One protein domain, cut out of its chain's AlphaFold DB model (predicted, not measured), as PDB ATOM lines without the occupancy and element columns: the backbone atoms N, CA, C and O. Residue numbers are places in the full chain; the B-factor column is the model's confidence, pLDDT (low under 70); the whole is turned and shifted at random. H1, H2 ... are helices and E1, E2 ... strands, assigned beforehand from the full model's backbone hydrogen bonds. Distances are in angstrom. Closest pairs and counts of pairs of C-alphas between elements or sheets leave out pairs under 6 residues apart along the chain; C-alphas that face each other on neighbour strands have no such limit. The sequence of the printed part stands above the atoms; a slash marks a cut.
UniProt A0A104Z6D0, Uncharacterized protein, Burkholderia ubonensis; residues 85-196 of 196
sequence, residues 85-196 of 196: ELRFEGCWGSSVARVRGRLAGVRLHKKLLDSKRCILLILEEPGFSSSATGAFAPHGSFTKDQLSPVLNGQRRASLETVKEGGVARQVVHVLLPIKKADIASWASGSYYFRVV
ATOM      1  N   GLU A  85     357.912 141.526 296.594       89.31
ATOM      2  CA  GLU A  85     357.728 141.893 298.001       89.31
ATOM      3  C   GLU A  85     356.768 143.087 298.072       89.31
ATOM      4  O   GLU A  85     357.021 144.162 297.526       89.31
ATOM      5  N   LEU A  86     355.651 142.899 298.770       87.69
ATOM      6  CA  LEU A  86     354.723 143.973 299.092       87.69
ATOM      7  C   LEU A  86     354.928 144.391 300.538       87.69
ATOM      8  O   LEU A  86     355.018 143.550 301.434       87.69
ATOM      9  N   ARG A  87     354.961 145.703 300.769       86.69
ATOM     10  CA  ARG A  87     355.082 146.305 302.092       86.69
ATOM     11  C   ARG A  87     353.907 147.226 302.354       86.69
ATOM     12  O   ARG A  87     353.606 148.120 301.578       86.69
ATOM     13  N   PHE A  88     353.276 147.039 303.491       83.56
ATOM     14  CA  PHE A  88     352.189 147.855 303.993       83.56
ATOM     15  C   PHE A  88     352.710 148.609 305.207       83.56
ATOM     16  O   PHE A  88     353.473 148.054 305.999       83.56
ATOM     17  N   GLU A  89     352.327 149.869 305.342       80.69
ATOM     18  CA  GLU A  89     352.736 150.753 306.423       80.69
ATOM     19  C   GLU A  89     351.500 151.380 307.066       80.69
ATOM     20  O   GLU A  89     350.532 151.719 306.386       80.69
ATOM     21  N   GLY A  90     351.534 151.523 308.386       77.19
ATOM     22  CA  GLY A  90     350.491 152.179 309.156       77.19
ATOM     23  C   GLY A  90     350.996 152.706 310.495       77.19
ATOM     24  O   GLY A  90     352.201 152.732 310.759       77.19
ATOM     25  N   CYS A  91     350.075 153.134 311.355       73.69
ATOM     26  CA  CYS A  91     350.395 153.709 312.661       73.69
ATOM     27  C   CYS A  91     350.197 152.702 313.801       73.69
ATOM     28  O   CYS A  91     349.128 152.108 313.942       73.69
ATOM     29  N   TRP A  92     351.196 152.587 314.681       73.38
ATOM     30  CA  TRP A  92     351.119 151.868 315.954       73.38
ATOM     31  C   TRP A  92     351.584 152.784 317.088       73.38
ATOM     32  O   TRP A  92     352.777 152.932 317.349       73.38
ATOM     33  N   GLY A  93     350.625 153.394 317.791       76.25
ATOM     34  CA  GLY A  93     350.934 154.402 318.805       76.25
ATOM     35  C   GLY A  93     351.665 155.587 318.167       76.25
ATOM     36  O   GLY A  93     351.182 156.150 317.190       76.25
ATOM     37  N   SER A  94     352.840 155.934 318.691       77.00
ATOM     38  CA  SER A  94     353.731 156.959 318.124       77.00
ATOM     39  C   SER A  94     354.685 156.432 317.041       77.00
ATOM     40  O   SER A  94     355.507 157.195 316.536       77.00
ATOM     41  N   SER A  95     354.618 155.142 316.703       76.75
ATOM     42  CA  SER A  95     355.552 154.476 315.793       76.75
ATOM     43  C   SER A  95     354.907 154.096 314.460       76.75
ATOM     44  O   SER A  95     353.693 153.907 314.361       76.75
ATOM     45  N   VAL A  96     355.734 153.934 313.422       80.06
ATOM     46  CA  VAL A  96     355.310 153.365 312.135       80.06
ATOM     47  C   VAL A  96     355.394 151.848 312.213       80.06
ATOM     48  O   VAL A  96     356.465 151.289 312.446       80.06
ATOM     49  N   ALA A  97     354.267 151.188 311.986       82.94
ATOM     50  CA  ALA A  97     354.179 149.747 311.860       82.94
ATOM     51  C   ALA A  97     354.211 149.342 310.391       82.94
ATOM     52  O   ALA A  97     353.626 150.006 309.539       82.94
ATOM     53  N   ARG A  98     354.892 148.240 310.090       85.81
ATOM     54  CA  ARG A  98     355.049 147.707 308.745       85.81
ATOM     55  C   ARG A  98     354.798 146.216 308.726       85.81
ATOM     56  O   ARG A  98     355.314 145.483 309.568       85.81
ATOM     57  N   VAL A  99     354.059 145.782 307.719       84.94
ATOM     58  CA  VAL A  99     353.870 144.375 307.370       84.94
ATOM     59  C   VAL A  99     354.434 144.180 305.979       84.94
ATOM     60  O   VAL A  99     354.153 144.978 305.091       84.94
ATOM     61  N   ARG A 100     355.223 143.133 305.773       87.94
ATOM     62  CA  ARG A 100     355.645 142.722 304.433       87.94
ATOM     63  C   ARG A 100     355.218 141.300 304.131       87.94
ATOM     64  O   ARG A 100     354.961 140.547 305.064       87.94
ATOM     65  N   GLY A 101     355.230 140.940 302.857       88.25
ATOM     66  CA  GLY A 101     355.185 139.556 302.405       88.25
ATOM     67  C   GLY A 101     355.400 139.454 300.900       88.25
ATOM     68  O   GLY A 101     355.232 140.433 300.170       88.25
ATOM     69  N   ARG A 102     355.779 138.267 300.434       90.88
ATOM     70  CA  ARG A 102     355.885 137.957 299.007       90.88
ATOM     71  C   ARG A 102     354.489 137.703 298.448       90.88
ATOM     72  O   ARG A 102     353.776 136.845 298.962       90.88
ATOM     73  N   LEU A 103     354.092 138.414 297.392       91.50
ATOM     74  CA  LEU A 103     352.816 138.166 296.719       91.50
ATOM     75  C   LEU A 103     352.839 136.782 296.061       91.50
ATOM     76  O   LEU A 103     353.523 136.585 295.063       91.50
ATOM     77  N   ALA A 104     352.084 135.836 296.599       91.44
ATOM     78  CA  ALA A 104     352.001 134.473 296.086       91.44
ATOM     79  C   ALA A 104     350.793 134.254 295.169       91.44
ATOM     80  O   ALA A 104     350.814 133.381 294.307       91.44
ATOM     81  N   GLY A 105     349.735 135.052 295.329       91.19
ATOM     82  CA  GLY A 105     348.546 134.920 294.496       91.19
ATOM     83  C   GLY A 105     347.557 136.067 294.633       91.19
ATOM     84  O   GLY A 105     347.617 136.869 295.568       91.19
ATOM     85  N   VAL A 106     346.626 136.115 293.682       92.56
ATOM     86  CA  VAL A 106     345.565 137.119 293.599       92.56
ATOM     87  C   VAL A 106     344.239 136.471 293.199       92.56
ATOM     88  O   VAL A 106     344.210 135.558 292.374       92.56
ATOM     89  N   ARG A 107     343.131 136.907 293.804       92.94
ATOM     90  CA  ARG A 107     341.782 136.379 293.523       92.94
ATOM     91  C   ARG A 107     340.720 137.465 293.641       92.94
ATOM     92  O   ARG A 107     340.919 138.457 294.340       92.94
ATOM     93  N   LEU A 108     339.562 137.268 293.018       92.69
ATOM     94  CA  LEU A 108     338.404 138.136 293.235       92.69
ATOM     95  C   LEU A 108     337.869 137.963 294.663       92.69
ATOM     96  O   LEU A 108     337.791 136.839 295.164       92.69
ATOM     97  N   HIS A 109     337.466 139.058 295.317       91.31
ATOM     98  CA  HIS A 109     336.807 138.984 296.620       91.31
ATOM     99  C   HIS A 109     335.287 139.073 296.475       91.31
ATOM    100  O   HIS A 109     334.753 139.975 295.841       91.31
ATOM    101  N   LYS A 110     334.578 138.155 297.130       87.19
ATOM    102  CA  LYS A 110     333.126 137.989 296.993       87.19
ATOM    103  C   LYS A 110     332.269 138.793 297.975       87.19
ATOM    104  O   LYS A 110     331.097 138.482 298.158       87.19
ATOM    105  N   LYS A 111     332.837 139.789 298.656       86.06
ATOM    106  CA  LYS A 111     332.096 140.693 299.550       86.06
ATOM    107  C   LYS A 111     332.464 142.146 299.278       86.06
ATOM    108  O   LYS A 111     333.582 142.445 298.861       86.06
ATOM    109  N   LEU A 112     331.525 143.044 299.569       83.44
ATOM    110  CA  LEU A 112     331.825 144.465 299.686       83.44
ATOM    111  C   LEU A 112     332.503 144.739 301.024       83.44
ATOM    112  O   LEU A 112     332.074 144.247 302.067       83.44
ATOM    113  N   LEU A 113     333.526 145.582 300.984       82.50
ATOM    114  CA  LEU A 113     334.214 146.079 302.164       82.50
ATOM    115  C   LEU A 113     334.165 147.600 302.134       82.50
ATOM    116  O   LEU A 113     334.683 148.214 301.206       82.50
ATOM    117  N   ASP A 114     333.511 148.210 303.122       81.31
ATOM    118  CA  ASP A 114     333.310 149.663 303.186       81.31
ATOM    119  C   ASP A 114     332.705 150.235 301.888       81.31
ATOM    120  O   ASP A 114     333.114 151.281 301.389       81.31
ATOM    121  N   SER A 115     331.738 149.507 301.314       84.31
ATOM    122  CA  SER A 115     331.103 149.795 300.014       84.31
ATOM    123  C   SER A 115     332.043 149.739 298.800       84.31
ATOM    124  O   SER A 115     331.702 150.234 297.726       84.31
ATOM    125  N   LYS A 116     333.218 149.112 298.938       87.94
ATOM    126  CA  LYS A 116     334.207 148.941 297.868       87.94
ATOM    127  C   LYS A 116     334.283 147.489 297.416       87.94
ATOM    128  O   LYS A 116     334.127 146.556 298.204       87.94
ATOM    129  N   ARG A 117     334.544 147.323 296.120       90.38
ATOM    130  CA  ARG A 117     334.833 146.038 295.480       90.38
ATOM    131  C   ARG A 117     336.324 145.781 295.581       90.38
ATOM    132  O   ARG A 117     337.117 146.642 295.190       90.38
ATOM    133  N   CYS A 118     336.680 144.616 296.096       91.00
ATOM    134  CA  CYS A 118     338.060 144.285 296.394       91.00
ATOM    135  C   CYS A 118     338.506 143.024 295.659       91.00
ATOM    136  O   CYS A 118     337.701 142.175 295.275       91.00
ATOM    137  N   ILE A 119     339.815 142.897 295.532       91.81
ATOM    138  CA  ILE A 119     340.511 141.643 295.280       91.81
ATOM    139  C   ILE A 119     341.190 141.192 296.569       91.81
ATOM    140  O   ILE A 119     341.417 141.991 297.481       91.81
ATOM    141  N   LEU A 120     341.513 139.911 296.636       92.12
ATOM    142  CA  LEU A 120     342.313 139.312 297.685       92.12
ATOM    143  C   LEU A 120     343.744 139.120 297.180       92.12
ATOM    144  O   LEU A 120     343.960 138.412 296.199       92.12
ATOM    145  N   LEU A 121     344.702 139.716 297.882       92.00
ATOM    146  CA  LEU A 121     346.129 139.451 297.757       92.00
ATOM    147  C   LEU A 121     346.529 138.406 298.798       92.00
ATOM    148  O   LEU A 121     346.173 138.526 299.971       92.00
ATOM    149  N   ILE A 122     347.277 137.399 298.367       92.38
ATOM    150  CA  ILE A 122     347.782 136.320 299.214       92.38
ATOM    151  C   ILE A 122     349.281 136.538 299.379       92.38
ATOM    152  O   ILE A 122     350.027 136.468 298.403       92.38
ATOM    153  N   LEU A 123     349.709 136.838 300.601       90.69
ATOM    154  CA  LEU A 123     351.092 137.138 300.938       90.69
ATOM    155  C   LEU A 123     351.694 135.992 301.738       90.69
ATOM    156  O   LEU A 123     351.226 135.654 302.826       90.69
ATOM    157  N   GLU A 124     352.762 135.428 301.205       90.69
ATOM    158  CA  GLU A 124     353.611 134.481 301.906       90.69
ATOM    159  C   GLU A 124     354.751 135.218 302.599       90.69
ATOM    160  O   GLU A 124     354.996 136.401 302.362       90.69
ATOM    161  N   GLU A 125     355.451 134.518 303.479       87.19
ATOM    162  CA  GLU A 125     356.586 135.097 304.195       87.19
ATOM    163  C   GLU A 125     356.268 136.382 304.968       87.19
ATOM    164  O   GLU A 125     357.004 137.370 304.857       87.19
ATOM    165  N   PRO A 126     355.173 136.399 305.766       87.44
ATOM    166  CA  PRO A 126     354.779 137.606 306.454       87.44
ATOM    167  C   PRO A 126     355.822 138.007 307.496       87.44
ATOM    168  O   PRO A 126     356.279 137.194 308.301       87.44
ATOM    169  N   GLY A 127     356.175 139.288 307.492       86.44
ATOM    170  CA  GLY A 127     357.073 139.885 308.472       86.44
ATOM    171  C   GLY A 127     356.469 141.144 309.066       86.44
ATOM    172  O   GLY A 127     355.807 141.906 308.362       86.44
ATOM    173  N   PHE A 128     356.743 141.394 310.347       86.06
ATOM    174  CA  PHE A 128     356.314 142.602 311.055       86.06
ATOM    175  C   PHE A 128     357.505 143.445 311.549       86.06
ATOM    176  O   PHE A 128     358.502 142.887 312.006       86.06
ATOM    177  N   SER A 129     357.400 144.776 311.482       84.25
ATOM    178  CA  SER A 129     358.356 145.729 312.072       84.25
ATOM    179  C   SER A 129     357.628 146.978 312.581       84.25
ATOM    180  O   SER A 129     356.785 147.518 311.876       84.25
ATOM    181  N   SER A 130     357.936 147.462 313.788       79.31
ATOM    182  CA  SER A 130     357.324 148.666 314.389       79.31
ATOM    183  C   SER A 130     358.277 149.857 314.514       79.31
ATOM    184  O   SER A 130     357.957 150.825 315.200       79.31
ATOM    185  N   SER A 131     359.460 149.813 313.897       75.81
ATOM    186  CA  SER A 131     360.431 150.913 313.966       75.81
ATOM    187  C   SER A 131     360.787 151.445 312.582       75.81
ATOM    188  O   SER A 131     360.675 150.741 311.582       75.81
ATOM    189  N   ALA A 132     361.231 152.705 312.504       61.22
ATOM    190  CA  ALA A 132     361.451 153.430 311.247       61.22
ATOM    191  C   ALA A 132     362.383 152.714 310.245       61.22
ATOM    192  O   ALA A 132     362.197 152.882 309.042       61.22
ATOM    193  N   THR A 133     363.301 151.870 310.720       59.41
ATOM    194  CA  THR A 133     364.294 151.122 309.923       59.41
ATOM    195  C   THR A 133     364.413 149.645 310.329       59.41
ATOM    196  O   THR A 133     365.320 148.952 309.876       59.41
ATOM    197  N   GLY A 134     363.541 149.155 311.216       64.44
ATOM    198  CA  GLY A 134     363.754 147.893 311.925       64.44
ATOM    199  C   GLY A 134     363.701 146.652 311.049       64.44
ATOM    200  O   GLY A 134     362.869 146.556 310.144       64.44
ATOM    201  N   ALA A 135     364.538 145.674 311.396       72.50
ATOM    202  CA  ALA A 135     364.480 144.331 310.842       72.50
ATOM    203  C   ALA A 135     363.099 143.704 311.083       72.50
ATOM    204  O   ALA A 135     362.535 143.804 312.173       72.50
ATOM    205  N   PHE A 136     362.558 143.059 310.053       76.00
ATOM    206  CA  PHE A 136     361.311 142.314 310.175       76.00
ATOM    207  C   PHE A 136     361.517 141.072 311.044       76.00
ATOM    208  O   PHE A 136     362.479 140.328 310.842       76.00
ATOM    209  N   ALA A 137     360.597 140.830 311.978       68.81
ATOM    210  CA  ALA A 137     360.596 139.605 312.766       68.81
ATOM    211  C   ALA A 137     360.304 138.390 311.855       68.81
ATOM    212  O   ALA A 137     359.355 138.449 311.066       68.81
ATOM    213  N   PRO A 138     361.101 137.305 311.924       59.56
ATOM    214  CA  PRO A 138     360.890 136.116 311.107       59.56
ATOM    215  C   PRO A 138     359.663 135.291 311.538       59.56
ATOM    216  O   PRO A 138     359.190 135.361 312.677       59.56
ATOM    217  N   HIS A 139     359.209 134.468 310.590       54.41
ATOM    218  CA  HIS A 139     358.007 133.620 310.524       54.41
ATOM    219  C   HIS A 139     357.432 132.982 311.796       54.41
ATOM    220  O   HIS A 139     356.242 132.690 311.824       54.41
ATOM    221  N   GLY A 140     358.224 132.718 312.834       58.66
ATOM    222  CA  GLY A 140     357.741 132.020 314.030       58.66
ATOM    223  C   GLY A 140     356.879 132.871 314.970       58.66
ATOM    224  O   GLY A 140     356.313 132.335 315.916       58.66
ATOM    225  N   SER A 141     356.802 134.188 314.747       61.84
ATOM    226  CA  SER A 141     356.268 135.150 315.728       61.84
ATOM    227  C   SER A 141     355.217 136.121 315.180       61.84
ATOM    228  O   SER A 141     354.859 137.082 315.867       61.84
ATOM    229  N   PHE A 142     354.713 135.896 313.962       70.69
ATOM    230  CA  PHE A 142     353.732 136.797 313.363       70.69
ATOM    231  C   PHE A 142     352.342 136.556 313.978       70.69
ATOM    232  O   PHE A 142     351.768 135.469 313.862       70.69
ATOM    233  N   THR A 143     351.800 137.556 314.676       75.69
ATOM    234  CA  THR A 143     350.519 137.461 315.396       75.69
ATOM    235  C   THR A 143     349.445 138.331 314.755       75.69
ATOM    236  O   THR A 143     349.720 139.324 314.083       75.69
ATOM    237  N   LYS A 144     348.173 137.981 314.980       75.88
ATOM    238  CA  LYS A 144     347.027 138.714 314.417       75.88
ATOM    239  C   LYS A 144     347.010 140.194 314.825       75.88
ATOM    240  O   LYS A 144     346.588 141.039 314.037       75.88
ATOM    241  N   ASP A 145     347.503 140.514 316.019       78.06
ATOM    242  CA  ASP A 145     347.533 141.881 316.550       78.06
ATOM    243  C   ASP A 145     348.486 142.799 315.777       78.06
ATOM    244  O   ASP A 145     348.260 144.006 315.709       78.06
ATOM    245  N   GLN A 146     349.495 142.229 315.114       76.75
ATOM    246  CA  GLN A 146     350.465 142.959 314.297       76.75
ATOM    247  C   GLN A 146     349.895 143.425 312.942       76.75
ATOM    248  O   GLN A 146     350.441 144.344 312.333       76.75
ATOM    249  N   LEU A 147     348.777 142.849 312.475       75.88
ATOM    250  CA  LEU A 147     348.089 143.279 311.244       75.88
ATOM    251  C   LEU A 147     347.230 144.532 311.454       75.88
ATOM    252  O   LEU A 147     347.114 145.377 310.563       75.88
ATOM    253  N   SER A 148     346.628 144.655 312.638       72.12
ATOM    254  CA  SER A 148     345.703 145.735 312.987       72.12
ATOM    255  C   SER A 148     346.253 147.150 312.736       72.12
ATOM    256  O   SER A 148     345.537 147.935 312.108       72.12
ATOM    257  N   PRO A 149     347.494 147.487 313.145       66.00
ATOM    258  CA  PRO A 149     348.053 148.826 312.967       66.00
ATOM    259  C   PRO A 149     348.530 149.141 311.544       66.00
ATOM    260  O   PRO A 149     348.946 150.266 311.294       66.00
ATOM    261  N   VAL A 150     348.487 148.192 310.608       64.94
ATOM    262  CA  VAL A 150     349.013 148.388 309.244       64.94
ATOM    263  C   VAL A 150     347.912 148.331 308.186       64.94
ATOM    264  O   VAL A 150     348.009 148.978 307.149       64.94
ATOM    265  N   LEU A 151     346.827 147.601 308.454       65.06
ATOM    266  CA  LEU A 151     345.791 147.296 307.460       65.06
ATOM    267  C   LEU A 151     344.373 147.648 307.943       65.06
ATOM    268  O   LEU A 151     343.392 147.090 307.460       65.06
ATOM    269  N   ASN A 152     344.264 148.603 308.874       61.34
ATOM    270  CA  ASN A 152     343.005 149.059 309.475       61.34
ATOM    271  C   ASN A 152     342.157 147.896 310.043       61.34
ATOM    272  O   ASN A 152     340.983 147.709 309.707       61.34
ATOM    273  N   GLY A 153     342.781 147.092 310.908       51.84
ATOM    274  CA  GLY A 153     342.119 146.004 311.626       51.84
ATOM    275  C   GLY A 153     341.816 144.750 310.796       51.84
ATOM    276  O   GLY A 153     341.999 144.681 309.582       51.84
ATOM    277  N   GLN A 154     341.278 143.739 311.483       56.34
ATOM    278  CA  GLN A 154     340.959 142.398 310.959       56.34
ATOM    279  C   GLN A 154     339.957 142.374 309.783       56.34
ATOM    280  O   GLN A 154     339.627 141.308 309.272       56.34
ATOM    281  N   ARG A 155     339.415 143.533 309.380       65.25
ATOM    282  CA  ARG A 155     338.433 143.650 308.296       65.25
ATOM    283  C   ARG A 155     339.069 143.591 306.916       65.25
ATOM    284  O   ARG A 155     338.439 143.086 305.994       65.25
ATOM    285  N   ARG A 156     340.276 144.140 306.764       76.75
ATOM    286  CA  ARG A 156     340.958 144.221 305.461       76.75
ATOM    287  C   ARG A 156     342.168 143.316 305.360       76.75
ATOM    288  O   ARG A 156     342.700 143.150 304.267       76.75
ATOM    289  N   ALA A 157     342.575 142.730 306.479       81.56
ATOM    290  CA  ALA A 157     343.596 141.712 306.491       81.56
ATOM    291  C   ALA A 157     343.284 140.603 307.484       81.56
ATOM    292  O   ALA A 157     342.752 140.848 308.567       81.56
ATOM    293  N   SER A 158     343.657 139.384 307.122       84.75
ATOM    294  CA  SER A 158     343.547 138.222 307.992       84.75
ATOM    295  C   SER A 158     344.802 137.368 307.908       84.75
ATOM    296  O   SER A 158     345.468 137.323 306.879       84.75
ATOM    297  N   LEU A 159     345.103 136.688 309.010       85.44
ATOM    298  CA  LEU A 159     346.171 135.706 309.100       85.44
ATOM    299  C   LEU A 159     345.550 134.312 309.049       85.44
ATOM    300  O   LEU A 159     344.622 134.033 309.810       85.44
ATOM    301  N   GLU A 160     346.073 133.458 308.183       86.88
ATOM    302  CA  GLU A 160     345.684 132.058 308.075       86.88
ATOM    303  C   GLU A 160     346.920 131.166 308.199       86.88
ATOM    304  O   GLU A 160     347.992 131.502 307.700       86.88
ATOM    305  N   THR A 161     346.771 130.020 308.866       85.62
ATOM    306  CA  THR A 161     347.802 128.982 308.888       85.62
ATOM    307  C   THR A 161     347.413 127.890 307.904       85.62
ATOM    308  O   THR A 161     346.527 127.083 308.184       85.62
ATOM    309  N   VAL A 162     348.096 127.849 306.767       84.69
ATOM    310  CA  VAL A 162     347.919 126.831 305.730       84.69
ATOM    311  C   VAL A 162     348.853 125.660 306.033       84.69
ATOM    312  O   VAL A 162     350.012 125.862 306.389       84.69
ATOM    313  N   LYS A 163     348.365 124.421 305.915       82.94
ATOM    314  CA  LYS A 163     349.202 123.215 306.021       82.94
ATOM    315  C   LYS A 163     349.445 122.654 304.629       82.94
ATOM    316  O   LYS A 163     348.497 122.237 303.973       82.94
ATOM    317  N   GLU A 164     350.701 122.602 304.208       76.44
ATOM    318  CA  GLU A 164     351.098 122.066 302.905       76.44
ATOM    319  C   GLU A 164     352.259 121.087 303.102       76.44
ATOM    320  O   GLU A 164     353.229 121.396 303.792       76.44
ATOM    321  N   GLY A 165     352.122 119.856 302.598       75.12
ATOM    322  CA  GLY A 165     353.149 118.818 302.768       75.12
ATOM    323  C   GLY A 165     353.490 118.478 304.228       75.12
ATOM    324  O   GLY A 165     354.605 118.056 304.514       75.12
ATOM    325  N   GLY A 166     352.564 118.701 305.170       77.75
ATOM    326  CA  GLY A 166     352.797 118.506 306.610       77.75
ATOM    327  C   GLY A 166     353.471 119.687 307.321       77.75
ATOM    328  O   GLY A 166     353.585 119.665 308.545       77.75
ATOM    329  N   VAL A 167     353.850 120.741 306.593       77.44
ATOM    330  CA  VAL A 167     354.439 121.964 307.153       77.44
ATOM    331  C   VAL A 167     353.353 123.025 307.317       77.44
ATOM    332  O   VAL A 167     352.614 123.337 306.383       77.44
ATOM    333  N   ALA A 168     353.237 123.581 308.524       81.00
ATOM    334  CA  ALA A 168     352.348 124.704 308.797       81.00
ATOM    335  C   ALA A 168     353.038 126.017 308.409       81.00
ATOM    336  O   ALA A 168     354.093 126.346 308.951       81.00
ATOM    337  N   ARG A 169     352.426 126.777 307.499       84.31
ATOM    338  CA  ARG A 169     352.892 128.096 307.061       84.31
ATOM    339  C   ARG A 169     351.839 129.156 307.338       84.31
ATOM    340  O   ARG A 169     350.649 128.922 307.152       84.31
ATOM    341  N   GLN A 170     352.277 130.332 307.766       85.25
ATOM    342  CA  GLN A 170     351.398 131.485 307.922       85.25
ATOM    343  C   GLN A 170     351.326 132.280 306.618       85.25
ATOM    344  O   GLN A 170     352.353 132.564 306.002       85.25
ATOM    345  N   VAL A 171     350.109 132.648 306.232       89.12
ATOM    346  CA  VAL A 171     349.792 133.435 305.042       89.12
ATOM    347  C   VAL A 171     348.955 134.634 305.466       89.12
ATOM    348  O   VAL A 171     348.037 134.511 306.283       89.12
ATOM    349  N   VAL A 172     349.274 135.807 304.925       88.00
ATOM    350  CA  VAL A 172     348.501 137.030 305.148       88.00
ATOM    351  C   VAL A 172     347.638 137.304 303.929       88.00
ATOM    352  O   VAL A 172     348.107 137.420 302.804       88.00
ATOM    353  N   HIS A 173     346.349 137.438 304.175       89.31
ATOM    354  CA  HIS A 173     345.344 137.811 303.198       89.31
ATOM    355  C   HIS A 173     345.094 139.307 303.309       89.31
ATOM    356  O   HIS A 173     344.790 139.774 304.403       89.31
ATOM    357  N   VAL A 174     345.213 140.053 302.210       87.75
ATOM    358  CA  VAL A 174     344.985 141.506 302.177       87.75
ATOM    359  C   VAL A 174     343.948 141.852 301.121       87.75
ATOM    360  O   VAL A 174     344.060 141.442 299.970       87.75
ATOM    361  N   LEU A 175     342.939 142.628 301.501       88.44
ATOM    362  CA  LEU A 175     341.908 143.108 300.591       88.44
ATOM    363  C   LEU A 175     342.311 144.454 299.987       88.44
ATOM    364  O   LEU A 175     342.437 145.448 300.705       88.44
ATOM    365  N   LEU A 176     342.462 144.491 298.662       87.81
ATOM    366  CA  LEU A 176     342.800 145.697 297.905       87.81
ATOM    367  C   LEU A 176     341.602 146.141 297.039       87.81
ATOM    368  O   LEU A 176     341.081 145.322 296.281       87.81
ATOM    369  N   PRO A 177     341.147 147.406 297.112       89.12
ATOM    370  CA  PRO A 177     340.105 147.933 296.242       89.12
ATOM    371  C   PRO A 177     340.558 147.948 294.786       89.12
ATOM    372  O   PRO A 177     341.700 148.287 294.499       89.12
ATOM    373  N   ILE A 178     339.640 147.653 293.866       90.12
ATOM    374  CA  ILE A 178     339.953 147.617 292.428       90.12
ATOM    375  C   ILE A 178     340.081 149.026 291.835       90.12
ATOM    376  O   ILE A 178     340.874 149.263 290.929       90.12
ATOM    377  N   LYS A 179     339.301 149.990 292.327       88.62
ATOM    378  CA  LYS A 179     339.259 151.325 291.727       88.62
ATOM    379  C   LYS A 179     340.544 152.089 292.042       88.62
ATOM    380  O   LYS A 179     340.843 152.347 293.210       88.62
ATOM    381  N   LYS A 180     341.263 152.554 291.017       82.50
ATOM    382  CA  LYS A 180     342.531 153.284 291.186       82.50
ATOM    383  C   LYS A 180     342.419 154.505 292.103       82.50
ATOM    384  O   LYS A 180     343.338 154.784 292.866       82.50
ATOM    385  N   ALA A 181     341.295 155.221 292.060       84.06
ATOM    386  CA  ALA A 181     341.048 156.360 292.947       84.06
ATOM    387  C   ALA A 181     341.030 155.955 294.434       84.06
ATOM    388  O   ALA A 181     341.531 156.692 295.281       84.06
ATOM    389  N   ASP A 182     340.509 154.765 294.751       83.44
ATOM    390  CA  ASP A 182     340.493 154.244 296.117       83.44
ATOM    391  C   ASP A 182     341.897 153.837 296.571       83.44
ATOM    392  O   ASP A 182     342.293 154.159 297.690       83.44
ATOM    393  N   ILE A 183     342.677 153.214 295.686       78.56
ATOM    394  CA  ILE A 183     344.093 152.894 295.923       78.56
ATOM    395  C   ILE A 183     344.901 154.175 296.180       78.56
ATOM    396  O   ILE A 183     345.643 154.261 297.157       78.56
ATOM    397  N   ALA A 184     344.727 155.199 295.340       75.19
ATOM    398  CA  ALA A 184     345.420 156.479 295.476       75.19
ATOM    399  C   ALA A 184     345.061 157.189 296.792       75.19
ATOM    400  O   ALA A 184     345.941 157.731 297.453       75.19
ATOM    401  N   SER A 185     343.790 157.119 297.211       73.62
ATOM    402  CA  SER A 185     343.351 157.674 298.497       73.62
ATOM    403  C   SER A 185     344.047 157.015 299.695       73.62
ATOM    404  O   SER A 185     344.303 157.672 300.703       73.62
ATOM    405  N   TRP A 186     344.394 155.728 299.578       69.44
ATOM    406  CA  TRP A 186     345.142 155.008 300.608       69.44
ATOM    407  C   TRP A 186     346.611 155.408 300.610       69.44
ATOM    408  O   TRP A 186     347.168 155.620 301.677       69.44
ATOM    409  N   ALA A 187     347.221 155.606 299.438       64.12
ATOM    410  CA  ALA A 187     348.608 156.065 299.342       64.12
ATOM    411  C   ALA A 187     348.860 157.410 300.058       64.12
ATOM    412  O   ALA A 187     349.973 157.665 300.508       64.12
ATOM    413  N   SER A 188     347.829 158.250 300.183       65.38
ATOM    414  CA  SER A 188     347.868 159.531 300.903       65.38
ATOM    415  C   SER A 188     347.429 159.469 302.374       65.38
ATOM    416  O   SER A 188     347.456 160.491 303.055       65.38
ATOM    417  N   GLY A 189     346.962 158.316 302.860       63.75
ATOM    418  CA  GLY A 189     346.438 158.157 304.218       63.75
ATOM    419  C   GLY A 189     347.489 157.704 305.234       63.75
ATOM    420  O   GLY A 189     348.619 157.371 304.889       63.75
ATOM    421  N   SER A 190     347.085 157.607 306.504       61.53
ATOM    422  CA  SER A 190     347.915 157.037 307.582       61.53
ATOM    423  C   SER A 190     348.211 155.541 307.415       61.53
ATOM    424  O   SER A 190     349.009 155.002 308.170       61.53
ATOM    425  N   TYR A 191     347.556 154.881 306.455       64.56
ATOM    426  CA  TYR A 191     347.764 153.488 306.078       64.56
ATOM    427  C   TYR A 191     347.985 153.431 304.570       64.56
ATOM    428  O   TYR A 191     347.044 153.676 303.813       64.56
ATOM    429  N   TYR A 192     349.196 153.105 304.131       66.12
ATOM    430  CA  TYR A 192     349.523 152.997 302.711       66.12
ATOM    431  C   TYR A 192     350.338 151.742 302.432       66.12
ATOM    432  O   TYR A 192     350.911 151.133 303.328       66.12
ATOM    433  N   PHE A 193     350.417 151.351 301.166       73.06
ATOM    434  CA  PHE A 193     351.263 150.244 300.743       73.06
ATOM    435  C   PHE A 193     352.267 150.707 299.688       73.06
ATOM    436  O   PHE A 193     352.053 151.701 298.993       73.06
ATOM    437  N   ARG A 194     353.388 149.999 299.610       67.62
ATOM    438  CA  ARG A 194     354.498 150.209 298.689       67.62
ATOM    439  C   ARG A 194     354.976 148.861 298.167       67.62
ATOM    440  O   ARG A 194     355.014 147.875 298.899       67.62
ATOM    441  N   VAL A 195     355.363 148.854 296.904       59.47
ATOM    442  CA  VAL A 195     356.164 147.777 296.316       59.47
ATOM    443  C   VAL A 195     357.619 148.068 296.664       59.47
ATOM    444  O   VAL A 195     358.015 149.238 296.630       59.47
ATOM    445  N   VAL A 196     358.373 147.044 297.060       63.03
ATOM    446  CA  VAL A 196     359.782 147.161 297.476       63.03
ATOM    447  C   VAL A 196     360.689 146.557 296.422       63.03
ATOM    448  O   VAL A 196     360.359 145.448 295.945       63.03
TER     449      VAL A 196
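Overview. This is residues 85 to 196 of the 196 residues of an uncharacterized protein of Burkholderia ubonensis (UniProt A0A104Z6D0). One strongly twisted sheet of six strands folds over on itself where its long strand E3 bends, leaving two wings, E1 with E6 and E4 with E5, that do not close into a barrel. The short helix H1 sits over E5 beside E6, and a long loop, residues 130 to 156, leads from the end of E3 to E4. The printed part has 112 residues; its named elements run E1 E2 E3 E4 E5 H1 E6, and the sheet's order is E4 E5 E3 E2 E1 E6, antiparallel throughout. It is mostly strand and compact, with a radius of gyration of the C-alphas of 13.7 A and spans of 40 by 35 by 23 A.

Arrangement. E1, residues 85 to 92, and E2, residues 95 to 113, form a hairpin, with N 88 and O 99 2.8 A apart, within hydrogen-bond range. E2 and E3, residues 116 to 129, form the next hairpin, with N 107 and O 120 2.9 A apart. E1, E2 and E3 make a meander, each strand the antiparallel neighbour of the one before. E2 bends by 144 degrees at residue 110, and E3 bends by 96 degrees at residue 125. E4, residues 157 to 164, is an edge strand and apart from E3. It forms a hairpin with E5, residues 167 to 177, with N 162 and O 169 2.8 A apart. E5 is also the antiparallel neighbour of E3, at 138 degrees, with N 121 and O 174 2.8 A apart. H1, residues 180 to 187, is on the sheet at a height of 7.0 A and over E5; on the local plane it runs across the strands, only just, at 60.1 degrees to E5. The closest C-alphas of E5 and H1, those of Pro 177 and Ile 183, are 6.4 A apart. In H1 every O i to N i+4 pair is within hydrogen-bond range. E6, residues 192 to 195, is the other edge strand, antiparallel to E1, with N 194 and O 87 2.7 A apart. E5 and E6 are apart.

Along the chain. E1 begins at C-alpha 85, (357.728, 141.893, 298.001), and is 21.6 A long. E2 measures 26.7 A, E3 28.2 A, E4 21.3 A and E5 31.6 A from first to last C-alpha. E5 ends at C-alpha 177, (340.105, 147.933, 296.242). H1 is 10.5 A long, and E6, 10.6 A long, ends at C-alpha 195, (356.164, 147.777, 296.316).

Size, cuts and confidence. The two C-alphas farthest apart, those of Gly 166 and Ala 181, are 41.9 A apart. The printed part has no cut and ends at residue 196, the chain's last. The link from E3 to E4 is long, with 27 residues; the other links are tight. The mean pLDDT of the printed part is 79.0; residues 132 to 134, 137 to 141, 149 to 155, 186 to 192 and 194 to 196 are under 70.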